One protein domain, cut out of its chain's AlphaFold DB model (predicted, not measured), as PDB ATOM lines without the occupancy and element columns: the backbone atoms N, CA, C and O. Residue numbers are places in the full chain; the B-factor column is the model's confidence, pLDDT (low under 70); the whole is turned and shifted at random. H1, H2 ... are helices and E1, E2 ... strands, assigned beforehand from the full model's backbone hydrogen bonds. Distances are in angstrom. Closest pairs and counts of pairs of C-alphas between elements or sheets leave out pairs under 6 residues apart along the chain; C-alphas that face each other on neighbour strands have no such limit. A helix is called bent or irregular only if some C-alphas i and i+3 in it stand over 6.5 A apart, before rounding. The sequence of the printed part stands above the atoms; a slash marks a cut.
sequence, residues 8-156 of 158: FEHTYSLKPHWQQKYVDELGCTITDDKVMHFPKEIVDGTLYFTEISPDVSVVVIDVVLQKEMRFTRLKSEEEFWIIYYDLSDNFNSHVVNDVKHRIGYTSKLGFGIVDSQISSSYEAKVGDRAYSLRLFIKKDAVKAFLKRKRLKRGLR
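What this domain is: This is residues 8 to 156 of the 158 residues of an uncharacterized protein of Flavobacterium sp. 140616W15 (UniProt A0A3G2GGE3). Two strongly twisted sheets, E2-E3-E4-E5-E12-E7-E10 and E1-E6-E11-E8-E9, stand partly face to face, like an incomplete barrel, with H1 at the gap between E1 and the strands E2 to E4. From one end of this body a helical tail sticks out, residues 143 to 156, of which 143 to 154 belong to H2. The 149 printed residues hold the elements E1 H1 E2 E3 E4 E5 E6 E7 E8 E9 E10 E11 E12 H2 in that order; the first sheet is antiparallel, the second mixed, and the class is mixed, helices and strands. The whole is compact, with a radius of gyration of the C-alphas of 16.5 A, and elongated, spanning 59 by 35 by 25 A.

Where its parts are: E1, residues 8 to 10, begins at C-alpha 8 (162.409, 168.776, 155.343). H1 is residues 16 to 26, 16.2 A long, and is neither bent nor irregular, but only just: C-alphas 18 and 21 are 6.2 A apart. E2 is 29 to 31 and E3 35 to 37. E4, 43 to 53, is 29.2 A long and begins at (174.299, 173.716, 154.685); E5, 56 to 65, is 27.8 A. E6 is 69 to 73, E7 80 to 86 with 18.6 A, E8 92 to 96, E9 99 to 103, E10 112 to 115 and E11 120 to 124. E12, 129 to 138, is 28.0 A; H2, 139 to 154, is 22.9 A and ends at C-alpha 154 (176.144, 124.688, 170.643).

How they stand to each other: E2 E3 E4 E5 form a meander, each strand the antiparallel neighbour of the one before. In the hairpin E4 and E5, N 48 and O 60 are 2.8 A apart. E12 is antiparallel to E5, with N 59 and O 134 at 2.9 A, and to E7, with N 83 and O 135 at 2.9 A. H1 is on one face of this sheet, two layers, at a height over the sheet of 9.2 A; it runs along the strands, 6 degrees from E3 on the local plane. The closest C-alphas of H1 and E1, His 10 and Lys 21, are 7.2 A apart. E1 and E6 are parallel, with N 10 and O 72 at 2.9 A. H2 only grazes the larger sheet, with residues 139 to 142. Every O i to N i+4 pair is within hydrogen-bond range in H2, 4 of 7 in H1.

The domain as a whole: Without the free stretch the body spans 40 by 35 by 24 A. The printed part has no cut, and no link is long. Residues 89 to 110 and 151 to 156 have pLDDT under 70.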
ATOM      1  N   PHE A   8     161.988 169.705 156.377       95.12
ATOM      2  CA  PHE A   8     162.409 168.776 155.343       95.12
ATOM      3  C   PHE A   8     162.226 167.347 155.848       95.12
ATOM      4  O   PHE A   8     162.917 166.875 156.764       95.12
ATOM      5  N   GLU A   9     161.277 166.650 155.240       96.56
ATOM      6  CA  GLU A   9     161.018 165.246 155.516       96.56
ATOM      7  C   GLU A   9     161.888 164.358 154.627       96.56
ATOM      8  O   GLU A   9     162.143 164.681 153.475       96.56
ATOM      9  N   HIS A  10     162.346 163.217 155.124       95.88
ATOM     10  CA  HIS A  10     163.122 162.267 154.324       95.88
ATOM     11  C   HIS A  10     162.965 160.843 154.838       95.88
ATOM     12  O   HIS A  10     162.598 160.611 155.988       95.88
ATOM     13  N   THR A  11     163.290 159.870 153.998       96.44
ATOM     14  CA  THR A  11     163.434 158.463 154.382       96.44
ATOM     15  C   THR A  11     164.891 158.040 154.228       96.44
ATOM     16  O   THR A  11     165.698 158.742 153.619       96.44
ATOM     17  N   TYR A  12     165.246 156.890 154.799       95.88
ATOM     18  CA  TYR A  12     166.508 156.224 154.499       95.88
ATOM     19  C   TYR A  12     166.252 154.882 153.830       95.88
ATOM     20  O   TYR A  12     165.176 154.297 153.925       95.88
ATOM     21  N   SER A  13     167.293 154.378 153.184       96.81
ATOM     22  CA  SER A  13     167.330 153.048 152.596       96.81
ATOM     23  C   SER A  13     168.760 152.517 152.642       96.81
ATOM     24  O   SER A  13     169.720 153.278 152.788       96.81
ATOM     25  N   LEU A  14     168.908 151.199 152.502       97.12
ATOM     26  CA  LEU A  14     170.206 150.566 152.281       97.12
ATOM     27  C   LEU A  14     170.800 150.905 150.899       97.12
ATOM     28  O   LEU A  14     171.965 150.601 150.667       97.12
ATOM     29  N   LYS A  15     170.036 151.537 149.999       96.44
ATOM     30  CA  LYS A  15     170.406 151.906 148.621       96.44
ATOM     31  C   LYS A  15     170.441 153.430 148.435       96.44
ATOM     32  O   LYS A  15     169.799 154.124 149.214       96.44
ATOM     33  N   PRO A  16     171.126 153.979 147.413       95.69
ATOM     34  CA  PRO A  16     171.333 155.432 147.288       95.69
ATOM     35  C   PRO A  16     170.082 156.245 146.914       95.69
ATOM     36  O   PRO A  16     170.073 157.458 147.076       95.69
ATOM     37  N   HIS A  17     168.996 155.611 146.459       94.50
ATOM     38  CA  HIS A  17     167.798 156.304 145.944       94.50
ATOM     39  C   HIS A  17     167.152 157.332 146.889       94.50
ATOM     40  O   HIS A  17     166.536 158.282 146.416       94.50
ATOM     41  N   TRP A  18     167.340 157.211 148.208       95.81
ATOM     42  CA  TRP A  18     166.845 158.204 149.169       95.81
ATOM     43  C   TRP A  18     167.515 159.582 149.005       95.81
ATOM     44  O   TRP A  18     166.941 160.592 149.410       95.81
ATOM     45  N   GLN A  19     168.705 159.646 148.393       96.25
ATOM     46  CA  GLN A  19     169.426 160.895 148.136       96.25
ATOM     47  C   GLN A  19     168.705 161.779 147.109       96.25
ATOM     48  O   GLN A  19     168.861 162.996 147.148       96.25
ATOM     49  N   GLN A  20     167.869 161.206 146.232       95.75
ATOM     50  CA  GLN A  20     167.207 161.968 145.171       95.75
ATOM     51  C   GLN A  20     166.289 163.067 145.728       95.75
ATOM     52  O   GLN A  20     166.293 164.182 145.223       95.75
ATOM     53  N   LYS A  21     165.589 162.814 146.842       96.38
ATOM     54  CA  LYS A  21     164.732 163.831 147.476       96.38
ATOM     55  C   LYS A  21     165.523 165.062 147.941       96.38
ATOM     56  O   LYS A  21     165.024 166.179 147.870       96.38
ATOM     57  N   TYR A  22     166.771 164.878 148.379       96.25
ATOM     58  CA  TYR A  22     167.654 165.990 148.750       96.25
ATOM     59  C   TYR A  22     168.080 166.816 147.529       96.25
ATOM     60  O   TYR A  22     168.227 168.034 147.631       96.25
ATOM     61  N   VAL A  23     168.277 166.171 146.377       96.50
ATOM     62  CA  VAL A  23     168.540 166.859 145.105       96.50
ATOM     63  C   VAL A  23     167.319 167.680 144.702       96.50
ATOM     64  O   VAL A  23     167.437 168.883 144.483       96.50
ATOM     65  N   ASP A  24     166.147 167.048 144.686       97.19
ATOM     66  CA  ASP A  24     164.917 167.647 144.166       97.19
ATOM     67  C   ASP A  24     164.407 168.809 145.032       97.19
ATOM     68  O   ASP A  24     163.944 169.817 144.504       97.19
ATOM     69  N   GLU A  25     164.493 168.689 146.361       96.31
ATOM     70  CA  GLU A  25     163.860 169.646 147.283       96.31
ATOM     71  C   GLU A  25     164.843 170.609 147.951       96.31
ATOM     72  O   GLU A  25     164.458 171.721 148.314       96.31
ATOM     73  N   LEU A  26     166.105 170.208 148.118       94.00
ATOM     74  CA  LEU A  26     167.136 171.049 148.734       94.00
ATOM     75  C   LEU A  26     168.200 171.511 147.737       94.00
ATOM     76  O   LEU A  26     169.142 172.174 148.156       94.00
ATOM     77  N   GLY A  27     168.083 171.172 146.449       95.62
ATOM     78  CA  GLY A  27     169.039 171.589 145.419       95.62
ATOM     79  C   GLY A  27     170.428 170.968 145.584       95.62
ATOM     80  O   GLY A  27     171.419 171.546 145.139       95.62
ATOM     81  N   CYS A  28     170.527 169.821 146.261       96.62
ATOM     82  CA  CYS A  28     171.802 169.129 146.421       96.62
ATOM     83  C   CYS A  28     172.344 168.635 145.072       96.62
ATOM     84  O   CYS A  28     171.599 168.395 144.125       96.62
ATOM     85  N   THR A  29     173.652 168.412 145.005       97.44
ATOM     86  CA  THR A  29     174.304 167.729 143.877       97.44
ATOM     87  C   THR A  29     175.011 166.473 144.370       97.44
ATOM     88  O   THR A  29     175.400 166.400 145.537       97.44
ATOM     89  N   ILE A  30     175.162 165.469 143.502       97.25
ATOM     90  CA  ILE A  30     175.810 164.196 143.839       97.25
ATOM     91  C   ILE A  30     177.018 163.986 142.922       97.25
ATOM     92  O   ILE A  30     176.901 164.107 141.705       97.25
ATOM     93  N   THR A  31     178.168 163.660 143.514       96.38
ATOM     94  CA  THR A  31     179.408 163.293 142.814       96.38
ATOM     95  C   THR A  31     179.728 161.820 143.067       96.38
ATOM     96  O   THR A  31     179.609 161.339 144.200       96.38
ATOM     97  N   ASP A  32     180.126 161.104 142.011       93.50
ATOM     98  CA  ASP A  32     180.483 159.675 142.022       93.50
ATOM     99  C   ASP A  32     179.424 158.752 142.655       93.50
ATOM    100  O   ASP A  32     179.770 157.733 143.257       93.50
ATOM    101  N   ASP A  33     178.145 159.136 142.582       90.38
ATOM    102  CA  ASP A  33     177.005 158.450 143.214       90.38
ATOM    103  C   ASP A  33     177.171 158.209 144.731       90.38
ATOM    104  O   ASP A  33     176.556 157.311 145.310       90.38
ATOM    105  N   LYS A  34     178.037 158.990 145.392       94.00
ATOM    106  CA  LYS A  34     178.442 158.762 146.789       94.00
ATOM    107  C   LYS A  34     178.461 160.025 147.626       94.00
ATOM    108  O   LYS A  34     178.027 159.989 148.775       94.00
ATOM    109  N   VAL A  35     178.990 161.124 147.090       97.38
ATOM    110  CA  VAL A  35     179.155 162.374 147.839       97.38
ATOM    111  C   VAL A  35     178.032 163.325 147.469       97.38
ATOM    112  O   VAL A  35     177.920 163.738 146.322       97.38
ATOM    113  N   MET A  36     177.217 163.687 148.447       97.44
ATOM    114  CA  MET A  36     176.169 164.683 148.321       97.44
ATOM    115  C   MET A  36     176.665 166.024 148.863       97.44
ATOM    116  O   MET A  36     177.099 166.128 150.016       97.44
ATOM    117  N   HIS A  37     176.580 167.045 148.019       97.00
ATOM    118  CA  HIS A  37     176.917 168.426 148.331       97.00
ATOM    119  C   HIS A  37     175.634 169.235 148.448       97.00
ATOM    120  O   HIS A  37     174.812 169.244 147.531       97.00
ATOM    121  N   PHE A  38     175.480 169.929 149.567       95.12
ATOM    122  CA  PHE A  38     174.363 170.833 149.787       95.12
ATOM    123  C   PHE A  38     174.674 172.221 149.210       95.12
ATOM    124  O   PHE A  38     175.849 172.603 149.142       95.12
ATOM    125  N   PRO A  39     173.657 173.016 148.841       95.12
ATOM    126  CA  PRO A  39     173.858 174.436 148.594       95.12
ATOM    127  C   PRO A  39     174.347 175.136 149.864       95.12
ATOM    128  O   PRO A  39     173.761 174.977 150.943       95.12
ATOM    129  N   LYS A  40     175.414 175.933 149.731       94.19
ATOM    130  CA  LYS A  40     176.099 176.581 150.863       94.19
ATOM    131  C   LYS A  40     175.195 177.507 151.666       94.19
ATOM    132  O   LYS A  40     175.447 177.744 152.837       94.19
ATOM    133  N   GLU A  41     174.145 178.039 151.058       93.06
ATOM    134  CA  GLU A  41     173.151 178.880 151.712       93.06
ATOM    135  C   GLU A  41     172.199 178.113 152.640       93.06
ATOM    136  O   GLU A  41     171.433 178.749 153.361       93.06
ATOM    137  N   ILE A  42     172.192 176.777 152.606       91.50
ATOM    138  CA  ILE A  42     171.401 175.924 153.507       91.50
ATOM    139  C   ILE A  42     172.339 175.209 154.477       91.50
ATOM    140  O   ILE A  42     172.134 175.252 155.692       91.50
ATOM    141  N   VAL A  43     173.378 174.570 153.941       92.62
ATOM    142  CA  VAL A  43     174.299 173.716 154.685       92.62
ATOM    143  C   VAL A  43     175.692 173.828 154.070       92.62
ATOM    144  O   VAL A  43     175.850 173.682 152.862       92.62
ATOM    145  N   ASP A  44     176.711 174.049 154.897       94.44
ATOM    146  CA  ASP A  44     178.112 173.958 154.478       94.44
ATOM    147  C   ASP A  44     178.678 172.591 154.869       94.44
ATOM    148  O   ASP A  44     178.556 172.176 156.020       94.44
ATOM    149  N   GLY A  45     179.279 171.877 153.920       93.19
ATOM    150  CA  GLY A  45     179.807 170.529 154.127       93.19
ATOM    151  C   GLY A  45     179.177 169.480 153.216       93.19
ATOM    152  O   GLY A  45     178.618 169.789 152.160       93.19
ATOM    153  N   THR A  46     179.331 168.210 153.590       95.69
ATOM    154  CA  THR A  46     178.980 167.079 152.722       95.69
ATOM    155  C   THR A  46     178.413 165.892 153.486       95.69
ATOM    156  O   THR A  46     178.641 165.699 154.684       95.69
ATOM    157  N   LEU A  47     177.685 165.058 152.748       96.50
ATOM    158  CA  LEU A  47     177.291 163.727 153.172       96.50
ATOM    159  C   LEU A  47     177.909 162.711 152.213       96.50
ATOM    160  O   LEU A  47     177.767 162.837 151.004       96.50
ATOM    161  N   TYR A  48     178.548 161.674 152.740       97.69
ATOM    162  CA  TYR A  48     179.030 160.533 151.966       97.69
ATOM    163  C   TYR A  48     178.166 159.309 152.254       97.69
ATOM    164  O   TYR A  48     177.947 158.970 153.417       97.69
ATOM    165  N   PHE A  49     177.707 158.621 151.218       98.25
ATOM    166  CA  PHE A  49     176.977 157.363 151.317       98.25
ATOM    167  C   PHE A  49     177.668 156.281 150.493       98.25
ATOM    168  O   PHE A  49     178.124 156.522 149.377       98.25
ATOM    169  N   THR A  50     177.728 155.061 151.026       97.62
ATOM    170  CA  THR A  50     178.137 153.904 150.232       97.62
ATOM    171  C   THR A  50     177.562 152.599 150.768       97.62
ATOM    172  O   THR A  50     177.333 152.432 151.971       97.62
ATOM    173  N   GLU A  51     177.365 151.648 149.862       97.56
ATOM    174  CA  GLU A  51     177.002 150.272 150.173       97.56
ATOM    175  C   GLU A  51     178.273 149.470 150.477       97.56
ATOM    176  O   GLU A  51     179.160 149.347 149.636       97.56
ATOM    177  N   ILE A  52     178.372 148.906 151.682       96.88
ATOM    178  CA  ILE A  52     179.500 148.042 152.071       96.88
ATOM    179  C   ILE A  52     179.245 146.608 151.592       96.88
ATOM    180  O   ILE A  52     180.159 145.887 151.197       96.88
ATOM    181  N   SER A  53     177.987 146.173 151.664       95.62
ATOM    182  CA  SER A  53     177.511 144.860 151.226       95.62
ATOM    183  C   SER A  53     175.996 144.923 150.974       95.62
ATOM    184  O   SER A  53     175.371 145.910 151.359       95.62
ATOM    185  N   PRO A  54     175.356 143.870 150.431       94.19
ATOM    186  CA  PRO A  54     173.904 143.861 150.232       94.19
ATOM    187  C   PRO A  54     173.064 144.109 151.498       94.19
ATOM    188  O   PRO A  54     171.908 144.508 151.387       94.19
ATOM    189  N   ASP A  55     173.632 143.866 152.683       96.81
ATOM    190  CA  ASP A  55     172.943 143.981 153.973       96.81
ATOM    191  C   ASP A  55     173.423 145.168 154.826       96.81
ATOM    192  O   ASP A  55     172.881 145.392 155.915       96.81
ATOM    193  N   VAL A  56     174.464 145.885 154.384       97.75
ATOM    194  CA  VAL A  56     175.124 146.929 155.178       97.75
ATOM    195  C   VAL A  56     175.516 148.108 154.306       97.75
ATOM    196  O   VAL A  56     176.286 147.944 153.359       97.75
ATOM    197  N   SER A  57     175.096 149.296 154.721       98.25
ATOM    198  CA  SER A  57     175.485 150.568 154.109       98.25
ATOM    199  C   SER A  57     175.941 151.548 155.181       98.25
ATOM    200  O   SER A  57     175.676 151.359 156.372       98.25
ATOM    201  N   VAL A  58     176.659 152.587 154.773       98.00
ATOM    202  CA  VAL A  58     177.181 153.606 155.682       98.00
ATOM    203  C   VAL A  58     176.897 154.998 155.149       98.00
ATOM    204  O   VAL A  58     176.997 155.248 153.949       98.00
ATOM    205  N   VAL A  59     176.566 155.899 156.070       97.44
ATOM    206  CA  VAL A  59     176.506 157.339 155.843       97.44
ATOM    207  C   VAL A  59     177.538 158.011 156.744       97.44
ATOM    208  O   VAL A  59     177.563 157.760 157.949       97.44
ATOM    209  N   VAL A  60     178.361 158.889 156.183       96.75
ATOM    210  CA  VAL A  60     179.184 159.845 156.930       96.75
ATOM    211  C   VAL A  60     178.618 161.232 156.674       96.75
ATOM    212  O   VAL A  60     178.324 161.578 155.535       96.75
ATOM    213  N   ILE A  61     178.449 162.018 157.726       94.69
ATOM    214  CA  ILE A  61     177.935 163.384 157.651       94.69
ATOM    215  C   ILE A  61     178.963 164.286 158.316       94.69
ATOM    216  O   ILE A  61     179.321 164.015 159.461       94.69
ATOM    217  N   ASP A  62     179.403 165.333 157.625       94.38
ATOM    218  CA  ASP A  62     180.130 166.461 158.213       94.38
ATOM    219  C   ASP A  62     179.569 167.744 157.615       94.38
ATOM    220  O   ASP A  62     179.865 168.101 156.470       94.38
ATOM    221  N   VAL A  63     178.675 168.377 158.368       93.69
ATOM    222  CA  VAL A  63     177.938 169.548 157.910       93.69
ATOM    223  C   VAL A  63     177.751 170.578 159.014       93.69
ATOM    224  O   VAL A  63     177.635 170.230 160.188       93.69
ATOM    225  N   VAL A  64     177.656 171.843 158.616       94.19
ATOM    226  CA  VAL A  64     177.293 172.989 159.450       94.19
ATOM    227  C   VAL A  64     176.056 173.646 158.854       94.19
ATOM    228  O   VAL A  64     176.056 174.043 157.688       94.19
ATOM    229  N   LEU A  65     174.993 173.764 159.645       92.62
ATOM    230  CA  LEU A  65     173.747 174.368 159.189       92.62
ATOM    231  C   LEU A  65     173.888 175.887 159.073       92.62
ATOM    232  O   LEU A  65     174.323 176.559 160.005       92.62
ATOM    233  N   GLN A  66     173.481 176.430 157.929       94.56
ATOM    234  CA  GLN A  66     173.486 177.871 157.645       94.56
ATOM    235  C   GLN A  66     172.082 178.484 157.750       94.56
ATOM    236  O   GLN A  66     171.932 179.705 157.768       94.56
ATOM    237  N   LYS A  67     171.048 177.640 157.865       91.75
ATOM    238  CA  LYS A  67     169.650 178.019 158.094       91.75
ATOM    239  C   LYS A  67     169.028 177.143 159.174       91.75
ATOM    240  O   LYS A  67     169.335 175.956 159.263       91.75
ATOM    241  N   GLU A  68     168.139 177.731 159.973       92.62
ATOM    242  CA  GLU A  68     167.321 176.955 160.905       92.62
ATOM    243  C   GLU A  68     166.308 176.119 160.126       92.62
ATOM    244  O   GLU A  68     165.610 176.633 159.248       92.62
ATOM    245  N   MET A  69     166.231 174.830 160.442       91.31
ATOM    246  CA  MET A  69     165.294 173.922 159.790       91.31
ATOM    247  C   MET A  69     165.052 172.669 160.624       91.31
ATOM    248  O   MET A  69     165.914 172.206 161.375       91.31
ATOM    249  N   ARG A  70     163.865 172.090 160.467       92.44
ATOM    250  CA  ARG A  70     163.514 170.798 161.046       92.44
ATOM    251  C   ARG A  70     163.767 169.698 160.024       92.44
ATOM    252  O   ARG A  70     163.188 169.698 158.946       92.44
ATOM    253  N   PHE A  71     164.594 168.728 160.391       92.19
ATOM    254  CA  PHE A  71     164.766 167.492 159.639       92.19
ATOM    255  C   PHE A  71     163.916 166.399 160.267       92.19
ATOM    256  O   PHE A  71     164.182 165.988 161.399       92.19
ATOM    257  N   THR A  72     162.948 165.879 159.522       94.00
ATOM    258  CA  THR A  72     162.085 164.788 159.977       94.00
ATOM    259  C   THR A  72     162.377 163.536 159.162       94.00
ATOM    260  O   THR A  72     162.088 163.447 157.973       94.00
ATOM    261  N   ARG A  73     162.987 162.540 159.802       94.31
ATOM    262  CA  ARG A  73     163.140 161.209 159.222       94.31
ATOM    263  C   ARG A  73     161.830 160.452 159.402       94.31
ATOM    264  O   ARG A  73     161.456 160.114 160.528       94.31
ATOM    265  N   LEU A  74     161.165 160.150 158.302       96.56
ATOM    266  CA  LEU A  74     159.990 159.293 158.250       96.56
ATOM    267  C   LEU A  74     160.384 157.816 158.387       96.56
ATOM    268  O   LEU A  74     161.558 157.435 158.312       96.56
ATOM    269  N   LYS A  75     159.380 156.967 158.605       96.06
ATOM    270  CA  LYS A  75     159.569 155.514 158.618       96.06
ATOM    271  C   LYS A  75     160.045 155.064 157.238       96.06
ATOM    272  O   LYS A  75     159.512 155.505 156.225       96.06
ATOM    273  N   SER A  76     161.056 154.210 157.206       95.88
ATOM    274  CA  SER A  76     161.554 153.628 155.956       95.88
ATOM    275  C   SER A  76     160.679 152.444 155.547       95.88
ATOM    276  O   SER A  76     160.092 151.798 156.408       95.88
ATOM    277  N   GLU A  77     160.611 152.113 154.262       94.12
ATOM    278  CA  GLU A  77     159.929 150.883 153.825       94.12
ATOM    279  C   GLU A  77     160.733 149.632 154.210       94.12
ATOM    280  O   GLU A  77     160.182 148.602 154.590       94.12
ATOM    281  N   GLU A  78     162.063 149.735 154.165       95.50
ATOM    282  CA  GLU A  78     162.967 148.644 154.515       95.50
ATOM    283  C   GLU A  78     163.186 148.521 156.031       95.50
ATOM    284  O   GLU A  78     163.323 149.509 156.763       95.50
ATOM    285  N   GLU A  79     163.316 147.280 156.511       96.50
ATOM    286  CA  GLU A  79     163.641 146.977 157.905       96.50
ATOM    287  C   GLU A  79     165.155 146.879 158.151       96.50
ATOM    288  O   GLU A  79     165.802 145.848 157.913       96.50
ATOM    289  N   PHE A  80     165.725 147.929 158.735       97.75
ATOM    290  CA  PHE A  80     167.127 147.970 159.137       97.75
ATOM    291  C   PHE A  80     167.311 148.708 160.465       97.75
ATOM    292  O   PHE A  80     166.470 149.486 160.912       97.75
ATOM    293  N   TRP A  81     168.421 148.417 161.131       96.44
ATOM    294  CA  TRP A  81     168.899 149.198 162.261       96.44
ATOM    295  C   TRP A  81     169.771 150.335 161.760       96.44
ATOM    296  O   TRP A  81     170.596 150.127 160.871       96.44
ATOM    297  N   ILE A  82     169.629 151.506 162.375       95.12
ATOM    298  CA  ILE A  82     170.536 152.634 162.190       95.12
ATOM    299  C   ILE A  82     171.358 152.793 163.466       95.12
ATOM    300  O   ILE A  82     170.810 153.095 164.527       95.12
ATOM    301  N   ILE A  83     172.669 152.591 163.366       93.06
ATOM    302  CA  ILE A  83     173.608 152.810 164.469       93.06
ATOM    303  C   ILE A  83     174.242 154.186 164.291       93.06
ATOM    304  O   ILE A  83     174.994 154.387 163.342       93.06
ATOM    305  N   TYR A  84     173.929 155.116 165.190       88.50
ATOM    306  CA  TYR A  84     174.376 156.506 165.200       88.50
ATOM    307  C   TYR A  84     175.616 156.674 166.069       88.50
ATOM    308  O   TYR A  84     175.497 156.664 167.292       88.50
ATOM    309  N   TYR A  85     176.771 156.895 165.459       88.12
ATOM    310  CA  TYR A  85     177.942 157.421 166.149       88.12
ATOM    311  C   TYR A  85     177.949 158.931 165.951       88.12
ATOM    312  O   TYR A  85     178.255 159.412 164.859       88.12
ATOM    313  N   ASP A  86     177.546 159.666 166.983       82.25
ATOM    314  CA  ASP A  86     177.726 161.112 167.006       82.25
ATOM    315  C   ASP A  86     179.181 161.395 167.377       82.25
ATOM    316  O   ASP A  86     179.639 161.020 168.459       82.25
ATOM    317  N   LEU A  87     179.909 161.967 166.427       83.44
ATOM    318  CA  LEU A  87     181.326 162.283 166.542       83.44
ATOM    319  C   LEU A  87     181.542 163.779 166.794       83.44
ATOM    320  O   LEU A  87     182.686 164.224 166.828       83.44
ATOM    321  N   SER A  88     180.468 164.562 166.922       72.69
ATOM    322  CA  SER A  88     180.563 165.987 167.202       72.69
ATOM    323  C   SER A  88     180.997 166.252 168.648       72.69
ATOM    324  O   SER A  88     180.682 165.499 169.569       72.69
ATOM    325  N   ASP A  89     181.716 167.357 168.848       59.97
ATOM    326  CA  ASP A  89     182.203 167.778 170.169       59.97
ATOM    327  C   ASP A  89     181.082 168.346 171.071       59.97
ATOM    328  O   ASP A  89     181.306 168.614 172.251       59.97
ATOM    329  N   ASN A  90     179.866 168.518 170.531       55.41
ATOM    330  CA  ASN A  90     178.730 169.168 171.187       55.41
ATOM    331  C   ASN A  90     177.510 168.238 171.309       55.41
ATOM    332  O   ASN A  90     177.342 167.272 170.574       55.41
ATOM    333  N   PHE A  91     176.625 168.536 172.262       52.16
ATOM    334  CA  PHE A  91     175.401 167.765 172.496       52.16
ATOM    335  C   PHE A  91     174.344 168.035 171.416       52.16
ATOM    336  O   PHE A  91     173.837 169.153 171.337       52.16
ATOM    337  N   ASN A  92     173.903 167.005 170.693       53.53
ATOM    338  CA  ASN A  92     172.716 167.080 169.841       53.53
ATOM    339  C   ASN A  92     171.455 166.652 170.617       53.53
ATOM    340  O   ASN A  92     171.487 165.826 171.533       53.53
ATOM    341  N   SER A  93     170.293 167.230 170.306       54.19
ATOM    342  CA  SER A  93     169.015 166.802 170.897       54.19
ATOM    343  C   SER A  93     168.064 166.323 169.817       54.19
ATOM    344  O   SER A  93     167.613 167.127 169.013       54.19
ATOM    345  N   HIS A  94     167.738 165.036 169.823       55.47
ATOM    346  CA  HIS A  94     166.787 164.414 168.907       55.47
ATOM    347  C   HIS A  94     165.430 164.245 169.586       55.47
ATOM    348  O   HIS A  94     165.366 163.938 170.771       55.47
ATOM    349  N   VAL A  95     164.337 164.391 168.846       55.38
ATOM    350  CA  VAL A  95     162.992 164.046 169.325       55.38
ATOM    351  C   VAL A  95     162.563 162.745 168.647       55.38
ATOM    352  O   VAL A  95     162.562 162.647 167.421       55.38
ATOM    353  N   VAL A  96     162.240 161.723 169.441       57.81
ATOM    354  CA  VAL A  96     161.746 160.420 168.964       57.81
ATOM    355  C   VAL A  96     160.454 160.122 169.718       57.81
ATOM    356  O   VAL A  96     160.462 160.123 170.945       57.81
ATOM    357  N   ASN A  97     159.348 159.886 169.002       51.84
ATOM    358  CA  ASN A  97     158.008 159.684 169.585       51.84
ATOM    359  C   ASN A  97     157.600 160.784 170.592       51.84
ATOM    360  O   ASN A  97     157.229 160.471 171.719       51.84
ATOM    361  N   ASP A  98     157.741 162.063 170.224       53.47
ATOM    362  CA  ASP A  98     157.434 163.229 171.081       53.47
ATOM    363  C   ASP A  98     158.251 163.336 172.384       53.47
ATOM    364  O   ASP A  98     158.038 164.235 173.200       53.47
ATOM    365  N   VAL A  99     159.249 162.469 172.571       53.81
ATOM    366  CA  VAL A  99     160.188 162.529 173.690       53.81
ATOM    367  C   VAL A  99     161.509 163.115 173.205       53.81
ATOM    368  O   VAL A  99     162.132 162.623 172.261       53.81
ATOM    369  N   LYS A 100     161.970 164.181 173.868       52.41
ATOM    370  CA  LYS A 100     163.274 164.793 173.594       52.41
ATOM    371  C   LYS A 100     164.390 163.939 174.199       52.41
ATOM    372  O   LYS A 100     164.634 163.963 175.403       52.41
ATOM    373  N   HIS A 101     165.103 163.216 173.350       58.66
ATOM    374  CA  HIS A 101     166.313 162.480 173.679       58.66
ATOM    375  C   HIS A 101     167.547 163.351 173.407       58.66
ATOM    376  O   HIS A 101     167.848 163.708 172.271       58.66
ATOM    377  N   ARG A 102     168.318 163.684 174.445       53.19
ATOM    378  CA  ARG A 102     169.679 164.206 174.243       53.19
ATOM    379  C   ARG A 102     170.565 163.068 173.731       53.19
ATOM    380  O   ARG A 102     170.698 162.056 174.416       53.19
ATOM    381  N   ILE A 103     171.145 163.228 172.546       50.03
ATOM    382  CA  ILE A 103     172.131 162.309 171.974       50.03
ATOM    383  C   ILE A 103     173.452 163.072 171.877       50.03
ATOM    384  O   ILE A 103     173.585 164.037 171.143       50.03
ATOM    385  N   GLY A 104     174.417 162.657 172.684       46.94
ATOM    386  CA  GLY A 104     175.761 163.224 172.740       46.94
ATOM    387  C   GLY A 104     176.505 162.594 173.910       46.94
ATOM    388  O   GLY A 104     175.897 162.456 174.972       46.94
ATOM    389  N   TYR A 105     177.744 162.140 173.668       40.97
ATOM    390  CA  TYR A 105     178.814 161.579 174.537       40.97
ATOM    391  C   TYR A 105     178.479 160.778 175.831       40.97
ATOM    392  O   TYR A 105     179.370 160.330 176.540       40.97
ATOM    393  N   THR A 106     177.214 160.540 176.173       38.75
ATOM    394  CA  THR A 106     176.758 160.015 177.477       38.75
ATOM    395  C   THR A 106     176.085 158.649 177.374       38.75
ATOM    396  O   THR A 106     175.721 158.055 178.391       38.75
ATOM    397  N   SER A 107     175.970 158.084 176.166       47.25
ATOM    398  CA  SER A 107     175.728 156.647 176.044       47.25
ATOM    399  C   SER A 107     177.024 155.934 176.435       47.25
ATOM    400  O   SER A 107     178.094 156.279 175.939       47.25
ATOM    401  N   LYS A 108     176.949 154.925 177.315       49.44
ATOM    402  CA  LYS A 108     178.115 154.127 177.761       49.44
ATOM    403  C   LYS A 108     178.932 153.514 176.607       49.44
ATOM    404  O   LYS A 108     179.995 152.959 176.857       49.44
ATOM    405  N   LEU A 109     178.413 153.559 175.379       58.31
ATOM    406  CA  LEU A 109     178.981 152.945 174.188       58.31
ATOM    407  C   LEU A 109     179.386 153.961 173.102       58.31
ATOM    408  O   LEU A 109     179.944 153.544 172.094       58.31
ATOM    409  N   GLY A 110     179.118 155.264 173.270       68.56
ATOM    410  CA  GLY A 110     179.444 156.294 172.268       68.56
ATOM    411  C   GLY A 110     178.562 156.281 171.010       68.56
ATOM    412  O   GLY A 110     178.876 156.951 170.033       68.56
ATOM    413  N   PHE A 111     177.457 155.524 171.018       78.56
ATOM    414  CA  PHE A 111     176.491 155.470 169.918       78.56
ATOM    415  C   PHE A 111     175.045 155.265 170.391       78.56
ATOM    416  O   PHE A 111     174.803 154.850 171.530       78.56
ATOM    417  N   GLY A 112     174.084 155.532 169.504       82.62
ATOM    418  CA  GLY A 112     172.666 155.182 169.636       82.62
ATOM    419  C   GLY A 112     172.230 154.160 168.583       82.62
ATOM    420  O   GLY A 112     172.811 154.096 167.506       82.62
ATOM    421  N   ILE A 113     171.208 153.352 168.875       88.50
ATOM    422  CA  ILE A 113     170.582 152.449 167.895       88.50
ATOM    423  C   ILE A 113     169.135 152.889 167.715       88.50
ATOM    424  O   ILE A 113     168.415 153.049 168.699       88.50
ATOM    425  N   VAL A 114     168.710 153.059 166.467       89.75
ATOM    426  CA  VAL A 114     167.342 153.444 166.123       89.75
ATOM    427  C   VAL A 114     166.778 152.480 165.087       89.75
ATOM    428  O   VAL A 114     167.483 152.030 164.184       89.75
ATOM    429  N   ASP A 115     165.498 152.159 165.230       93.12
ATOM    430  CA  ASP A 115     164.742 151.376 164.259       93.12
ATOM    431  C   ASP A 115     164.367 152.242 163.041       93.12
ATOM    432  O   ASP A 115     163.841 153.345 163.218       93.12
ATOM    433  N   SER A 116     164.599 151.756 161.814       95.19
ATOM    434  CA  SER A 116     164.165 152.437 160.582       95.19
ATOM    435  C   SER A 116     162.640 152.590 160.480       95.19
ATOM    436  O   SER A 116     162.158 153.461 159.758       95.19
ATOM    437  N   GLN A 117     161.878 151.788 161.229       95.81
ATOM    438  CA  GLN A 117     160.412 151.808 161.279       95.81
ATOM    439  C   GLN A 117     159.835 152.844 162.264       95.81
ATOM    440  O   GLN A 117     158.619 152.920 162.453       95.81
ATOM    441  N   ILE A 118     160.686 153.645 162.911       91.69
ATOM    442  CA  ILE A 118     160.288 154.718 163.832       91.69
ATOM    443  C   ILE A 118     160.651 156.064 163.200       91.69
ATOM    444  O   ILE A 118     161.758 156.224 162.685       91.69
ATOM    445  N   SER A 119     159.742 157.038 163.230       91.19
ATOM    446  CA  SER A 119     160.044 158.401 162.787       91.19
ATOM    447  C   SER A 119     160.839 159.166 163.849       91.19
ATOM    448  O   SER A 119     160.757 158.883 165.045       91.19
ATOM    449  N   SER A 120     161.636 160.139 163.422       86.81
ATOM    450  CA  SER A 120     162.402 160.988 164.336       86.81
ATOM    451  C   SER A 120     162.620 162.364 163.741       86.81
ATOM    452  O   SER A 120     162.937 162.451 162.556       86.81
ATOM    453  N   SER A 121     162.579 163.399 164.571       86.81
ATOM    454  CA  SER A 121     162.819 164.772 164.136       86.81
ATOM    455  C   SER A 121     163.991 165.395 164.884       86.81
ATOM    456  O   SER A 121     164.272 165.078 166.044       86.81
ATOM    457  N   TYR A 122     164.694 166.284 164.198       84.06
ATOM    458  CA  TYR A 122     165.782 167.084 164.736       84.06
ATOM    459  C   TYR A 122     165.596 168.525 164.269       84.06
ATOM    460  O   TYR A 122     165.475 168.781 163.073       84.06
ATOM    461  N   GLU A 123     165.539 169.453 165.217       89.62
ATOM    462  CA  GLU A 123     165.508 170.885 164.933       89.62
ATOM    463  C   GLU A 123     166.935 171.407 164.968       89.62
ATOM    464  O   GLU A 123     167.571 171.401 166.024       89.62
ATOM    465  N   ALA A 124     167.422 171.825 163.806       86.50
ATOM    466  CA  ALA A 124     168.760 172.343 163.640       86.50
ATOM    467  C   ALA A 124     168.738 173.872 163.658       86.50
ATOM    468  O   ALA A 124     167.867 174.498 163.044       86.50
ATOM    469  N   LYS A 125     169.712 174.469 164.341       89.75
ATOM    470  CA  LYS A 125     169.932 175.915 164.393       89.75
ATOM    471  C   LYS A 125     171.089 176.325 163.494       89.75
ATOM    472  O   LYS A 125     171.944 175.515 163.141       89.75
ATOM    473  N   VAL A 126     171.146 177.611 163.159       92.31
ATOM    474  CA  VAL A 126     172.309 178.184 162.468       92.31
ATOM    475  C   VAL A 126     173.567 177.956 163.308       92.31
ATOM    476  O   VAL A 126     173.595 178.272 164.496       92.31
ATOM    477  N   GLY A 127     174.612 177.424 162.678       91.44
ATOM    478  CA  GLY A 127     175.885 177.094 163.314       91.44
ATOM    479  C   GLY A 127     175.934 175.711 163.965       91.44
ATOM    480  O   GLY A 127     177.021 175.298 164.374       91.44
ATOM    481  N   ASP A 128     174.821 174.969 164.030       88.81
ATOM    482  CA  ASP A 128     174.852 173.586 164.506       88.81
ATOM    483  C   ASP A 128     175.705 172.739 163.555       88.81
ATOM    484  O   ASP A 128     175.480 172.706 162.340       88.81
ATOM    485  N   ARG A 129     176.698 172.044 164.117       89.06
ATOM    486  CA  ARG A 129     177.536 171.096 163.382       89.06
ATOM    487  C   ARG A 129     177.044 169.679 163.630       89.06
ATOM    488  O   ARG A 129     177.079 169.199 164.760       89.06
ATOM    489  N   ALA A 130     176.676 168.981 162.564       88.25
ATOM    490  CA  ALA A 130     176.418 167.552 162.604       88.25
ATOM    491  C   ALA A 130     177.626 166.810 162.028       88.25
ATOM    492  O   ALA A 130     177.871 166.843 160.821       88.25
ATOM    493  N   TYR A 131     178.355 166.114 162.900       90.50
ATOM    494  CA  TYR A 131     179.444 165.225 162.514       90.50
ATOM    495  C   TYR A 131     179.132 163.810 162.998       90.50
ATOM    496  O   TYR A 131     179.105 163.554 164.199       90.50
ATOM    497  N   SER A 132     178.808 162.891 162.086       90.00
ATOM    498  CA  SER A 132     178.377 161.543 162.477       90.00
ATOM    499  C   SER A 132     178.728 160.463 161.462       90.00
ATOM    500  O   SER A 132     178.715 160.692 160.254       90.00
ATOM    501  N   LEU A 133     178.963 159.257 161.976       93.88
ATOM    502  CA  LEU A 133     179.008 158.015 161.210       93.88
ATOM    503  C   LEU A 133     177.737 157.222 161.523       93.88
ATOM    504  O   LEU A 133     177.420 156.970 162.687       93.88
ATOM    505  N   ARG A 134     177.012 156.794 160.492       94.88
ATOM    506  CA  ARG A 134     175.787 156.004 160.638       94.88
ATOM    507  C   ARG A 134     175.909 154.703 159.867       94.88
ATOM    508  O   ARG A 134     176.123 154.723 158.660       94.88
ATOM    509  N   LEU A 135     175.748 153.576 160.556       97.00
ATOM    510  CA  LEU A 135     175.676 152.259 159.919       97.00
ATOM    511  C   LEU A 135     174.222 151.851 159.750       97.00
ATOM    512  O   LEU A 135     173.466 151.850 160.723       97.00
ATOM    513  N   PHE A 136     173.849 151.463 158.537       97.81
ATOM    514  CA  PHE A 136     172.553 150.879 158.227       97.81
ATOM    515  C   PHE A 136     172.744 149.376 158.078       97.81
ATOM    516  O   PHE A 136     173.535 148.939 157.246       97.81
ATOM    517  N   ILE A 137     172.066 148.583 158.906       97.94
ATOM    518  CA  ILE A 137     172.248 147.128 158.943       97.94
ATOM    519  C   ILE A 137     170.892 146.447 158.848       97.94
ATOM    520  O   ILE A 137     170.058 146.586 159.747       97.94
ATOM    521  N   LYS A 138     170.681 145.658 157.793       97.81
ATOM    522  CA  LYS A 138     169.448 144.890 157.600       97.81
ATOM    523  C   LYS A 138     169.155 144.019 158.824       97.81
ATOM    524  O   LYS A 138     170.020 143.264 159.283       97.81
ATOM    525  N   LYS A 139     167.930 144.085 159.363       96.75
ATOM    526  CA  LYS A 139     167.595 143.371 160.614       96.75
ATOM    527  C   LYS A 139     167.809 141.866 160.487       96.75
ATOM    528  O   LYS A 139     168.300 141.222 161.417       96.75
ATOM    529  N   ASP A 140     167.485 141.302 159.330       94.56
ATOM    530  CA  ASP A 140     167.628 139.869 159.084       94.56
ATOM    531  C   ASP A 140     169.084 139.405 159.040       94.56
ATOM    532  O   ASP A 140     169.379 138.310 159.525       94.56
ATOM    533  N   ALA A 141     170.012 140.248 158.583       93.94
ATOM    534  CA  ALA A 141     171.440 139.951 158.643       93.94
ATOM    535  C   ALA A 141     171.927 139.838 160.098       93.94
ATOM    536  O   ALA A 141     172.638 138.891 160.449       93.94
ATOM    537  N   VAL A 142     171.457 140.726 160.985       91.31
ATOM    538  CA  VAL A 142     171.742 140.647 162.430       91.31
ATOM    539  C   VAL A 142     171.161 139.367 163.031       91.31
ATOM    540  O   VAL A 142     171.869 138.626 163.721       91.31
ATOM    541  N   LYS A 143     169.892 139.048 162.735       91.19
ATOM    542  CA  LYS A 143     169.243 137.810 163.207       91.19
ATOM    543  C   LYS A 143     170.017 136.572 162.743       91.19
ATOM    544  O   LYS A 143     170.269 135.666 163.542       91.19
ATOM    545  N   ALA A 144     170.415 136.526 161.474       89.88
ATOM    546  CA  ALA A 144     171.182 135.425 160.902       89.88
ATOM    547  C   ALA A 144     172.558 135.285 161.572       89.88
ATOM    548  O   ALA A 144     172.956 134.175 161.938       89.88
ATOM    549  N   PHE A 145     173.261 136.396 161.804       88.25
ATOM    550  CA  PHE A 145     174.544 136.409 162.506       88.25
ATOM    551  C   PHE A 145     174.431 135.858 163.935       88.25
ATOM    552  O   PHE A 145     175.199 134.970 164.322       88.25
ATOM    553  N   LEU A 146     173.437 136.317 164.704       86.62
ATOM    554  CA  LEU A 146     173.203 135.856 166.076       86.62
ATOM    555  C   LEU A 146     172.829 134.368 166.126       86.62
ATOM    556  O   LEU A 146     173.380 133.625 166.943       86.62
ATOM    557  N   LYS A 147     171.967 133.898 165.213       85.38
ATOM    558  CA  LYS A 147     171.628 132.470 165.082       85.38
ATOM    559  C   LYS A 147     172.868 131.621 164.790       85.38
ATOM    560  O   LYS A 147     173.086 130.620 165.471       85.38
ATOM    561  N   ARG A 148     173.723 132.040 163.846       81.19
ATOM    562  CA  ARG A 148     174.989 131.350 163.523       81.19
ATOM    563  C   ARG A 148     175.933 131.296 164.724       81.19
ATOM    564  O   ARG A 148     176.525 130.253 164.987       81.19
ATOM    565  N   LYS A 149     176.073 132.391 165.480       74.50
ATOM    566  CA  LYS A 149     176.901 132.426 166.699       74.50
ATOM    567  C   LYS A 149     176.360 131.497 167.787       74.50
ATOM    568  O   LYS A 149     177.154 130.812 168.428       74.50
ATOM    569  N   ARG A 150     175.035 131.426 167.961       73.25
ATOM    570  CA  ARG A 150     174.396 130.473 168.881       73.25
ATOM    571  C   ARG A 150     174.667 129.029 168.462       73.25
ATOM    572  O   ARG A 150     175.072 128.232 169.300       73.25
ATOM    573  N   LEU A 151     174.540 128.722 167.168       66.19
ATOM    574  CA  LEU A 151     174.835 127.393 166.625       66.19
ATOM    575  C   LEU A 151     176.308 127.008 166.846       66.19
ATOM    576  O   LEU A 151     176.581 125.921 167.331       66.19
ATOM    577  N   LYS A 152     177.256 127.926 166.607       61.00
ATOM    578  CA  LYS A 152     178.693 127.698 166.869       61.00
ATOM    579  C   LYS A 152     179.036 127.509 168.353       61.00
ATOM    580  O   LYS A 152     180.026 126.855 168.654       61.00
ATOM    581  N   ARG A 153     178.260 128.087 169.278       60.25
ATOM    582  CA  ARG A 153     178.401 127.817 170.720       60.25
ATOM    583  C   ARG A 153     177.810 126.458 171.109       60.25
ATOM    584  O   ARG A 153     178.377 125.812 171.976       60.25
ATOM    585  N   GLY A 154     176.732 126.021 170.454       54.12
ATOM    586  CA  GLY A 154     176.144 124.688 170.643       54.12
ATOM    587  C   GLY A 154     176.933 123.549 169.986       54.12
ATOM    588  O   GLY A 154     176.863 122.425 170.457       54.12
ATOM    589  N   LEU A 155     177.718 123.842 168.943       50.00
ATOM    590  CA  LEU A 155     178.602 122.882 168.266       50.00
ATOM    591  C   LEU A 155     179.975 122.716 168.949       50.00
ATOM    592  O   LEU A 155     180.832 122.020 168.420       50.00
ATOM    593  N   ARG A 156     180.206 123.357 170.105       46.75
ATOM    594  CA  ARG A 156     181.318 123.015 171.009       46.75
ATOM    595  C   ARG A 156     180.880 121.878 171.933       46.75
ATOM    596  O   ARG A 156     180.764 122.069 173.139       46.75
TER     597      ARG A 156